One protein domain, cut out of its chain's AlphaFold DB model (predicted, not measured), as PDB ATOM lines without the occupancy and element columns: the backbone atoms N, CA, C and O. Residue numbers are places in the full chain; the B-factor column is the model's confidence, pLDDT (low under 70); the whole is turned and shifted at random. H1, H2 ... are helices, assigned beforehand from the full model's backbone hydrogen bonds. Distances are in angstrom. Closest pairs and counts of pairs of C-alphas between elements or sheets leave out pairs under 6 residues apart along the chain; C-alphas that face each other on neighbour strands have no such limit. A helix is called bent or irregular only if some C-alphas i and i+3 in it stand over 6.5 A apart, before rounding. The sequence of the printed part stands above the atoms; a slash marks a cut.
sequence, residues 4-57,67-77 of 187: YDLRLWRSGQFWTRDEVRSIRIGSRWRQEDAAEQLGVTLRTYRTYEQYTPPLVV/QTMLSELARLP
ATOM      1  N   TYR A   4      48.234  24.650  -3.046       85.75
ATOM      2  CA  TYR A   4      49.280  23.844  -3.683       85.75
ATOM      3  C   TYR A   4      48.741  23.086  -4.904       85.75
ATOM      4  O   TYR A   4      49.340  23.155  -5.976       85.75
ATOM      5  N   ASP A   5      47.568  22.463  -4.781       85.12
ATOM      6  CA  ASP A   5      46.912  21.774  -5.899       85.12
ATOM      7  C   ASP A   5      46.599  22.746  -7.050       85.12
ATOM      8  O   ASP A   5      46.786  22.407  -8.217       85.12
ATOM      9  N   LEU A   6      46.198  23.986  -6.733       87.06
ATOM     10  CA  LEU A   6      45.948  25.031  -7.730       87.06
ATOM     11  C   LEU A   6      47.224  25.424  -8.497       87.06
ATOM     12  O   LEU A   6      47.177  25.599  -9.716       87.06
ATOM     13  N   ARG A   7      48.370  25.515  -7.808       88.12
ATOM     14  CA  ARG A   7      49.682  25.748  -8.441       88.12
ATOM     15  C   ARG A   7      50.062  24.606  -9.379       88.12
ATOM     16  O   ARG A   7      50.507  24.859 -10.498       88.12
ATOM     17  N   LEU A   8      49.866  23.365  -8.937       84.06
ATOM     18  CA  LEU A   8      50.163  22.179  -9.738       84.06
ATOM     19  C   LEU A   8      49.284  22.098 -10.984       84.06
ATOM     20  O   LEU A   8      49.810  21.903 -12.081       84.06
ATOM     21  N   TRP A   9      47.977  22.316 -10.833       86.00
ATOM     22  CA  TRP A   9      47.043  22.404 -11.952       86.00
ATOM     23  C   TRP A   9      47.504  23.445 -12.978       86.00
ATOM     24  O   TRP A   9      47.693  23.113 -14.147       86.00
ATOM     25  N   ARG A  10      47.788  24.675 -12.530       86.38
ATOM     26  CA  ARG A  10      48.242  25.765 -13.404       86.38
ATOM     27  C   ARG A  10      49.581  25.462 -14.088       86.38
ATOM     28  O   ARG A  10      49.845  25.962 -15.173       86.38
ATOM     29  N   SER A  11      50.452  24.675 -13.458       79.62
ATOM     30  CA  SER A  11      51.729  24.247 -14.048       79.62
ATOM     31  C   SER A  11      51.597  23.088 -15.051       79.62
ATOM     32  O   SER A  11      52.592  22.700 -15.667       79.62
ATOM     33  N   GLY A  12      50.386  22.544 -15.220       71.25
ATOM     34  CA  GLY A  12      50.095  21.410 -16.094       71.25
ATOM     35  C   GLY A  12      50.510  20.062 -15.503       71.25
ATOM     36  O   GLY A  12      50.825  19.147 -16.258       71.25
ATOM     37  N   GLN A  13      50.581  19.949 -14.171       59.59
ATOM     38  CA  GLN A  13      51.113  18.758 -13.508       59.59
ATOM     39  C   GLN A  13      50.069  17.840 -12.845       59.59
ATOM     40  O   GLN A  13      50.459  16.725 -12.516       59.59
ATOM     41  N   PHE A  14      48.778  18.188 -12.675       51.81
ATOM     42  CA  PHE A  14      47.868  17.330 -11.874       51.81
ATOM     43  C   PHE A  14      46.351  17.410 -12.135       51.81
ATOM     44  O   PHE A  14      45.811  18.491 -12.369       51.81
ATOM     45  N   TRP A  15      45.682  16.254 -11.917       48.25
ATOM     46  CA  TRP A  15      44.394  16.099 -11.199       48.25
ATOM     47  C   TRP A  15      44.165  14.631 -10.741       48.25
ATOM     48  O   TRP A  15      43.737  13.837 -11.568       48.25
ATOM     49  N   THR A  16      44.493  14.285  -9.473       44.00
ATOM     50  CA  THR A  16      43.769  13.394  -8.503       44.00
ATOM     51  C   THR A  16      44.598  13.077  -7.244       44.00
ATOM     52  O   THR A  16      45.815  12.953  -7.328       44.00
ATOM     53  N   ARG A  17      43.930  12.909  -6.082       42.62
ATOM     54  CA  ARG A  17      44.543  12.533  -4.785       42.62
ATOM     55  C   ARG A  17      44.817  11.026  -4.642       42.62
ATOM     56  O   ARG A  17      45.767  10.674  -3.957       42.62
ATOM     57  N   ASP A  18      44.041  10.182  -5.329       41.75
ATOM     58  CA  ASP A  18      44.083   8.715  -5.168       41.75
ATOM     59  C   ASP A  18      44.470   7.940  -6.440       41.75
ATOM     60  O   ASP A  18      44.697   6.737  -6.386       41.75
ATOM     61  N   GLU A  19      44.620   8.602  -7.590       45.50
ATOM     62  CA  GLU A  19      45.075   7.946  -8.820       45.50
ATOM     63  C   GLU A  19      46.169   8.773  -9.493       45.50
ATOM     64  O   GLU A  19      45.958   9.903  -9.934       45.50
ATOM     65  N   VAL A  20      47.368   8.197  -9.588       41.81
ATOM     66  CA  VAL A  20      48.507   8.761 -10.320       41.81
ATOM     67  C   VAL A  20      48.271   8.541 -11.814       41.81
ATOM     68  O   VAL A  20      48.824   7.627 -12.423       41.81
ATOM     69  N   ARG A  21      47.410   9.353 -12.435       40.75
ATOM     70  CA  ARG A  21      47.284   9.390 -13.899       40.75
ATOM     71  C   ARG A  21      47.271  10.820 -14.411       40.75
ATOM     72  O   ARG A  21      46.253  11.503 -14.369       40.75
ATOM     73  N   SER A  22      48.425  11.218 -14.952       38.38
ATOM     74  CA  SER A  22      48.664  12.472 -15.670       38.38
ATOM     75  C   SER A  22      47.484  12.822 -16.589       38.38
ATOM     76  O   SER A  22      47.122  12.063 -17.492       38.38
ATOM     77  N   ILE A  23      46.846  13.966 -16.345       43.75
ATOM     78  CA  ILE A  23      46.019  14.642 -17.346       43.75
ATOM     79  C   ILE A  23      46.963  15.600 -18.062       43.75
ATOM     80  O   ILE A  23      47.184  16.699 -17.583       43.75
ATOM     81  N   ARG A  24      47.623  15.072 -19.096       46.09
ATOM     82  CA  ARG A  24      48.542  15.694 -20.065       46.09
ATOM     83  C   ARG A  24      49.337  16.970 -19.712       46.09
ATOM     84  O   ARG A  24      48.834  18.023 -19.348       46.09
ATOM     85  N   ILE A  25      50.610  16.875 -20.107       45.28
ATOM     86  CA  ILE A  25      51.513  17.934 -20.584       45.28
ATOM     87  C   ILE A  25      50.750  18.990 -21.411       45.28
ATOM     88  O   ILE A  25      50.207  18.646 -22.459       45.28
ATOM     89  N   GLY A  26      50.772  20.272 -21.016       44.53
ATOM     90  CA  GLY A  26      50.405  21.342 -21.959       44.53
ATOM     91  C   GLY A  26      50.025  22.710 -21.399       44.53
ATOM     92  O   GLY A  26      50.392  23.713 -22.000       44.53
ATOM     93  N   SER A  27      49.357  22.811 -20.252       54.25
ATOM     94  CA  SER A  27      48.889  24.121 -19.770       54.25
ATOM     95  C   SER A  27      49.873  24.717 -18.775       54.25
ATOM     96  O   SER A  27      49.615  24.708 -17.582       54.25
ATOM     97  N   ARG A  28      51.028  25.219 -19.234       67.75
ATOM     98  CA  ARG A  28      51.911  26.047 -18.387       67.75
ATOM     99  C   ARG A  28      51.353  27.465 -18.311       67.75
ATOM    100  O   ARG A  28      51.913  28.390 -18.893       67.75
ATOM    101  N   TRP A  29      50.225  27.637 -17.639       79.94
ATOM    102  CA  TRP A  29      49.650  28.963 -17.441       79.94
ATOM    103  C   TRP A  29      50.536  29.781 -16.505       79.94
ATOM    104  O   TRP A  29      51.014  29.286 -15.480       79.94
ATOM    105  N   ARG A  30      50.735  31.062 -16.810       87.56
ATOM    106  CA  ARG A  30      51.240  32.019 -15.820       87.56
ATOM    107  C   ARG A  30      50.113  32.353 -14.846       87.56
ATOM    108  O   ARG A  30      48.939  32.113 -15.122       87.56
ATOM    109  N   GLN A  31      50.463  32.897 -13.679       89.12
ATOM    110  CA  GLN A  31      49.457  33.337 -12.700       89.12
ATOM    111  C   GLN A  31      48.460  34.333 -13.318       89.12
ATOM    112  O   GLN A  31      47.288  34.314 -12.965       89.12
ATOM    113  N   GLU A  32      48.927  35.171 -14.247       89.19
ATOM    114  CA  GLU A  32      48.113  36.130 -15.005       89.19
ATOM    115  C   GLU A  32      47.083  35.427 -15.886       89.19
ATOM    116  O   GLU A  32      45.893  35.695 -15.746       89.19
ATOM    117  N   ASP A  33      47.523  34.462 -16.698       89.25
ATOM    118  CA  ASP A  33      46.645  33.710 -17.598       89.25
ATOM    119  C   ASP A  33      45.567  32.956 -16.789       89.25
ATOM    120  O   ASP A  33      44.384  32.978 -17.114       89.25
ATOM    121  N   ALA A  34      45.939  32.342 -15.660       90.19
ATOM    122  CA  ALA A  34      44.984  31.645 -14.798       90.19
ATOM    123  C   ALA A  34      43.992  32.587 -14.095       90.19
ATOM    124  O   ALA A  34      42.816  32.247 -13.930       90.19
ATOM    125  N   ALA A  35      44.455  33.769 -13.677       93.06
ATOM    126  CA  ALA A  35      43.602  34.797 -13.093       93.06
ATOM    127  C   ALA A  35      42.575  35.301 -14.117       93.06
ATOM    128  O   ALA A  35      41.387  35.395 -13.801       93.06
ATOM    129  N   GLU A  36      43.018  35.540 -15.353       92.19
ATOM    130  CA  GLU A  36      42.169  35.927 -16.478       92.19
ATOM    131  C   GLU A  36      41.108  34.858 -16.769       92.19
ATOM    132  O   GLU A  36      39.915  35.167 -16.819       92.19
ATOM    133  N   GLN A  37      41.505  33.584 -16.847       91.50
ATOM    134  CA  GLN A  37      40.580  32.477 -17.112       91.50
ATOM    135  C   GLN A  37      39.511  32.303 -16.027       91.50
ATOM    136  O   GLN A  37      38.379  31.921 -16.328       91.50
ATOM    137  N   LEU A  38      39.822  32.628 -14.772       91.69
ATOM    138  CA  LEU A  38      38.852  32.636 -13.672       91.69
ATOM    139  C   LEU A  38      38.064  33.958 -13.568       91.69
ATOM    140  O   LEU A  38      37.097  34.045 -12.805       91.69
ATOM    141  N   GLY A  39      38.450  34.996 -14.315       93.69
ATOM    142  CA  GLY A  39      37.886  36.343 -14.213       93.69
ATOM    143  C   GLY A  39      38.099  36.960 -12.831       93.69
ATOM    144  O   GLY A  39      37.159  37.468 -12.211       93.69
ATOM    145  N   VAL A  40      39.321  36.854 -12.309       94.69
ATOM    146  CA  VAL A  40      39.755  37.474 -11.051       94.69
ATOM    147  C   VAL A  40      41.021  38.292 -11.274       94.69
ATOM    148  O   VAL A  40      41.737  38.111 -12.251       94.69
ATOM    149  N   THR A  41      41.326  39.200 -10.350       96.62
ATOM    150  CA  THR A  41      42.591  39.941 -10.415       96.62
ATOM    151  C   THR A  41      43.776  39.025 -10.101       96.62
ATOM    152  O   THR A  41      43.646  38.082  -9.313       96.62
ATOM    153  N   LEU A  42      44.962  39.353 -10.623       95.38
ATOM    154  CA  LEU A  42      46.207  38.655 -10.280       95.38
ATOM    155  C   LEU A  42      46.449  38.616  -8.762       95.38
ATOM    156  O   LEU A  42      46.877  37.598  -8.221       95.38
ATOM    157  N   ARG A  43      46.134  39.709  -8.054       96.25
ATOM    158  CA  ARG A  43      46.254  39.779  -6.591       96.25
ATOM    159  C   ARG A  43      45.374  38.731  -5.913       96.25
ATOM    160  O   ARG A  43      45.856  38.006  -5.051       96.25
ATOM    161  N   THR A  44      44.111  38.638  -6.322       96.38
ATOM    162  CA  THR A  44      43.166  37.639  -5.808       96.38
ATOM    163  C   THR A  44      43.645  36.220  -6.102       96.38
ATOM    164  O   THR A  44      43.613  35.367  -5.219       96.38
ATOM    165  N   TYR A  45      44.141  35.974  -7.315       95.00
ATOM    166  CA  TYR A  45      44.660  34.664  -7.697       95.00
ATOM    167  C   TYR A  45      45.876  34.247  -6.855       95.00
ATOM    168  O   TYR A  45      45.939  33.117  -6.378       95.00
ATOM    169  N   ARG A  46      46.806  35.170  -6.576       94.38
ATOM    170  CA  ARG A  46      47.945  34.906  -5.677       94.38
ATOM    171  C   ARG A  46      47.491  34.490  -4.278       94.38
ATOM    172  O   ARG A  46      48.072  33.573  -3.707       94.38
ATOM    173  N   THR A  47      46.433  35.105  -3.748       95.50
ATOM    174  CA  THR A  47      45.834  34.685  -2.471       95.50
ATOM    175  C   THR A  47      45.299  33.251  -2.546       95.50
ATOM    176  O   THR A  47      45.493  32.481  -1.612       95.50
ATOM    177  N   TYR A  48      44.682  32.853  -3.662       94.06
ATOM    178  CA  TYR A  48      44.202  31.480  -3.856       94.06
ATOM    179  C   TYR A  48      45.321  30.437  -3.929       94.06
ATOM    180  O   TYR A  48      45.108  29.307  -3.513       94.06
ATOM    181  N   GLU A  49      46.501  30.782  -4.448       90.44
ATOM    182  CA  GLU A  49      47.651  29.862  -4.457       90.44
ATOM    183  C   GLU A  49      48.339  29.745  -3.086       90.44
ATOM    184  O   GLU A  49      48.961  28.721  -2.785       90.44
ATOM    185  N   GLN A  50      48.251  30.798  -2.268       90.19
ATOM    186  CA  GLN A  50      48.817  30.845  -0.917       90.19
ATOM    187  C   GLN A  50      47.939  30.128   0.112       90.19
ATOM    188  O   GLN A  50      48.463  29.488   1.021       90.19
ATOM    189  N   TYR A  51      46.618  30.221  -0.036       92.44
ATOM    190  CA  TYR A  51      45.639  29.694   0.916       92.44
ATOM    191  C   TYR A  51      44.696  28.685   0.252       92.44
ATOM    192  O   TYR A  51      44.912  28.250  -0.875       92.44
ATOM    193  N   THR A  52      43.643  28.271   0.953       90.12
ATOM    194  CA  THR A  52      42.604  27.422   0.364       90.12
ATOM    195  C   THR A  52      41.735  28.255  -0.587       90.12
ATOM    196  O   THR A  52      41.122  29.232  -0.140       90.12
ATOM    197  N   PRO A  53      41.658  27.909  -1.885       92.81
ATOM    198  CA  PRO A  53      40.769  28.591  -2.816       92.81
ATOM    199  C   PRO A  53      39.299  28.351  -2.434       92.81
ATOM    200  O   PRO A  53      38.959  27.281  -1.927       92.81
ATOM    201  N   PRO A  54      38.397  29.313  -2.691       94.81
ATOM    202  CA  PRO A  54      36.973  29.114  -2.446       94.81
ATOM    203  C   PRO A  54      36.404  28.040  -3.384       94.81
ATOM    204  O   PRO A  54      36.875  27.882  -4.513       94.81
ATOM    205  N   LEU A  55      35.336  27.358  -2.960       93.62
ATOM    206  CA  LEU A  55      34.716  26.261  -3.722       93.62
ATOM    207  C   LEU A  55      34.334  26.664  -5.156       93.62
ATOM    208  O   LEU A  55      34.539  25.896  -6.090       93.62
ATOM    209  N   VAL A  56      33.860  27.896  -5.360       93.81
ATOM    210  CA  VAL A  56      33.557  28.436  -6.698       93.81
ATOM    211  C   VAL A  56      34.765  28.396  -7.649       93.81
ATOM    212  O   VAL A  56      34.604  28.201  -8.848       93.81
ATOM    213  N   VAL A  57      35.986  28.555  -7.130       94.38
ATOM    214  CA  VAL A  57      37.223  28.477  -7.921       94.38
ATOM    215  C   VAL A  57      37.589  27.028  -8.200       94.38
ATOM    216  O   VAL A  57      37.973  26.719  -9.320       94.38
ATOM    217  N   GLN A  67      37.746  21.904 -20.710       87.25
ATOM    218  CA  GLN A  67      38.014  22.600 -21.975       87.25
ATOM    219  C   GLN A  67      39.344  22.158 -22.596       87.25
ATOM    220  O   GLN A  67      39.401  21.875 -23.791       87.25
ATOM    221  N   THR A  68      40.400  22.031 -21.785       83.94
ATOM    222  CA  THR A  68      41.717  21.592 -22.276       83.94
ATOM    223  C   THR A  68      41.747  20.121 -22.698       83.94
ATOM    224  O   THR A  68      42.416  19.779 -23.672       83.94
ATOM    225  N   MET A  69      40.991  19.249 -22.021       84.62
ATOM    226  CA  MET A  69      40.988  17.807 -22.296       84.62
ATOM    227  C   MET A  69      39.908  17.354 -23.291       84.62
ATOM    228  O   MET A  69      39.856  16.170 -23.613       84.62
ATOM    229  N   LEU A  70      39.066  18.250 -23.824       85.56
ATOM    230  CA  LEU A  70      38.004  17.896 -24.784       85.56
ATOM    231  C   LEU A  70      38.519  17.063 -25.968       85.56
ATOM    232  O   LEU A  70      37.927  16.048 -26.330       85.56
ATOM    233  N   SER A  71      39.650  17.468 -26.552       84.81
ATOM    234  CA  SER A  71      40.255  16.769 -27.696       84.81
ATOM    235  C   SER A  71      40.818  15.384 -27.347       84.81
ATOM    236  O   SER A  71      41.062  14.563 -28.234       84.81
ATOM    237  N   GLU A  72      41.070  15.126 -26.065       85.75
ATOM    238  CA  GLU A  72      41.464  13.813 -25.557       85.75
ATOM    239  C   GLU A  72      40.241  12.951 -25.329       85.75
ATOM    240  O   GLU A  72      40.215  11.824 -25.811       85.75
ATOM    241  N   LEU A  73      39.214  13.501 -24.674       86.25
ATOM    242  CA  LEU A  73      37.946  12.813 -24.450       86.25
ATOM    243  C   LEU A  73      37.343  12.311 -25.764       86.25
ATOM    244  O   LEU A  73      36.888  11.177 -25.817       86.25
ATOM    245  N   ALA A  74      37.430  13.105 -26.837       87.31
ATOM    246  CA  ALA A  74      36.934  12.724 -28.158       87.31
ATOM    247  C   ALA A  74      37.644  11.513 -28.791       87.31
ATOM    248  O   ALA A  74      37.131  10.929 -29.740       87.31
ATOM    249  N   ARG A  75      38.834  11.148 -28.301       88.06
ATOM    250  CA  ARG A  75      39.612   9.997 -28.784       88.06
ATOM    251  C   ARG A  75      39.508   8.781 -27.866       88.06
ATOM    252  O   ARG A  75      40.009   7.718 -28.219       88.06
ATOM    253  N   LEU A  76      38.941   8.947 -26.674       88.19
ATOM    254  CA  LEU A  76      38.807   7.872 -25.703       88.19
ATOM    255  C   LEU A  76      37.539   7.059 -25.980       88.19
ATOM    256  O   LEU A  76      36.539   7.615 -26.434       88.19
ATOM    257  N   PRO A  77      37.539   5.755 -25.659       91.88
ATOM    258  CA  PRO A  77      36.301   4.996 -25.633       91.88
ATOM    259  C   PRO A  77      35.371   5.571 -24.559       91.88
ATOM    260  O   PRO A  77      35.826   6.077 -23.526       91.88
TER     261      PRO A  77
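AT A GLANCE: This is residues 4 to 57 and 67 to 77 of the 187 residues of the protein "Transcriptional regulator, y4mF family" of Yersinia intermedia (UniProt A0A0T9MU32). A loose group of three short helices, with H2 and H1 packed on H3 near its two ends, is joined by a long looping link, residues 11 to 30; H4 lies away from the group. The printed part has 65 residues with helices H1 to H4 in chain order and no named strand, all helix by class though under half are in named elements. It is elongated, 40 by 24 by 20 A, and only just loose, close to compact, with a radius of gyration of the C-alphas of 13.0 A.

HOW THE PARTS SIT: H3, residues 42 to 50, touches H2, residues 31 to 38, about perpendicular at 81 degrees; their closest C-alphas, of Ala 35 and Leu 42, are 5.4 A apart. H3 touches H1, residues 4 to 10, opposite ways at a steep tilt of 47 degrees; the closest C-alphas, of Arg 7 and Glu 49, are 6.1 A apart. H4, residues 67 to 73, is apart from H1, H2 and H3. In H1, H2 and H3 every O i to N i+4 pair is within hydrogen-bond range; in H4 1 of 3 is, and 2 of 4 O i to N i+3 pairs.

IN THESE COORDINATES: H3 begins at C-alpha 42 (46.207, 38.655, -10.280) and is 12.5 A long; H2 is 10.7 A, H1 10.0 A. H4, 10.1 A, ends at C-alpha 73 (37.946, 12.813, -24.450) and is irregular: C-alphas 68 and 71 are 7.4 A apart.

THE WHOLE: The farthest C-alphas, of Arg 43 and Pro 77, are 40.9 A apart. Residues 58 to 66 are not printed; C-alphas 57 and 67 are 15.3 A apart across this cut. The link H1 to H2 is long, H2 to H3 tight. Residues 13 to 28 have pLDDT under 70.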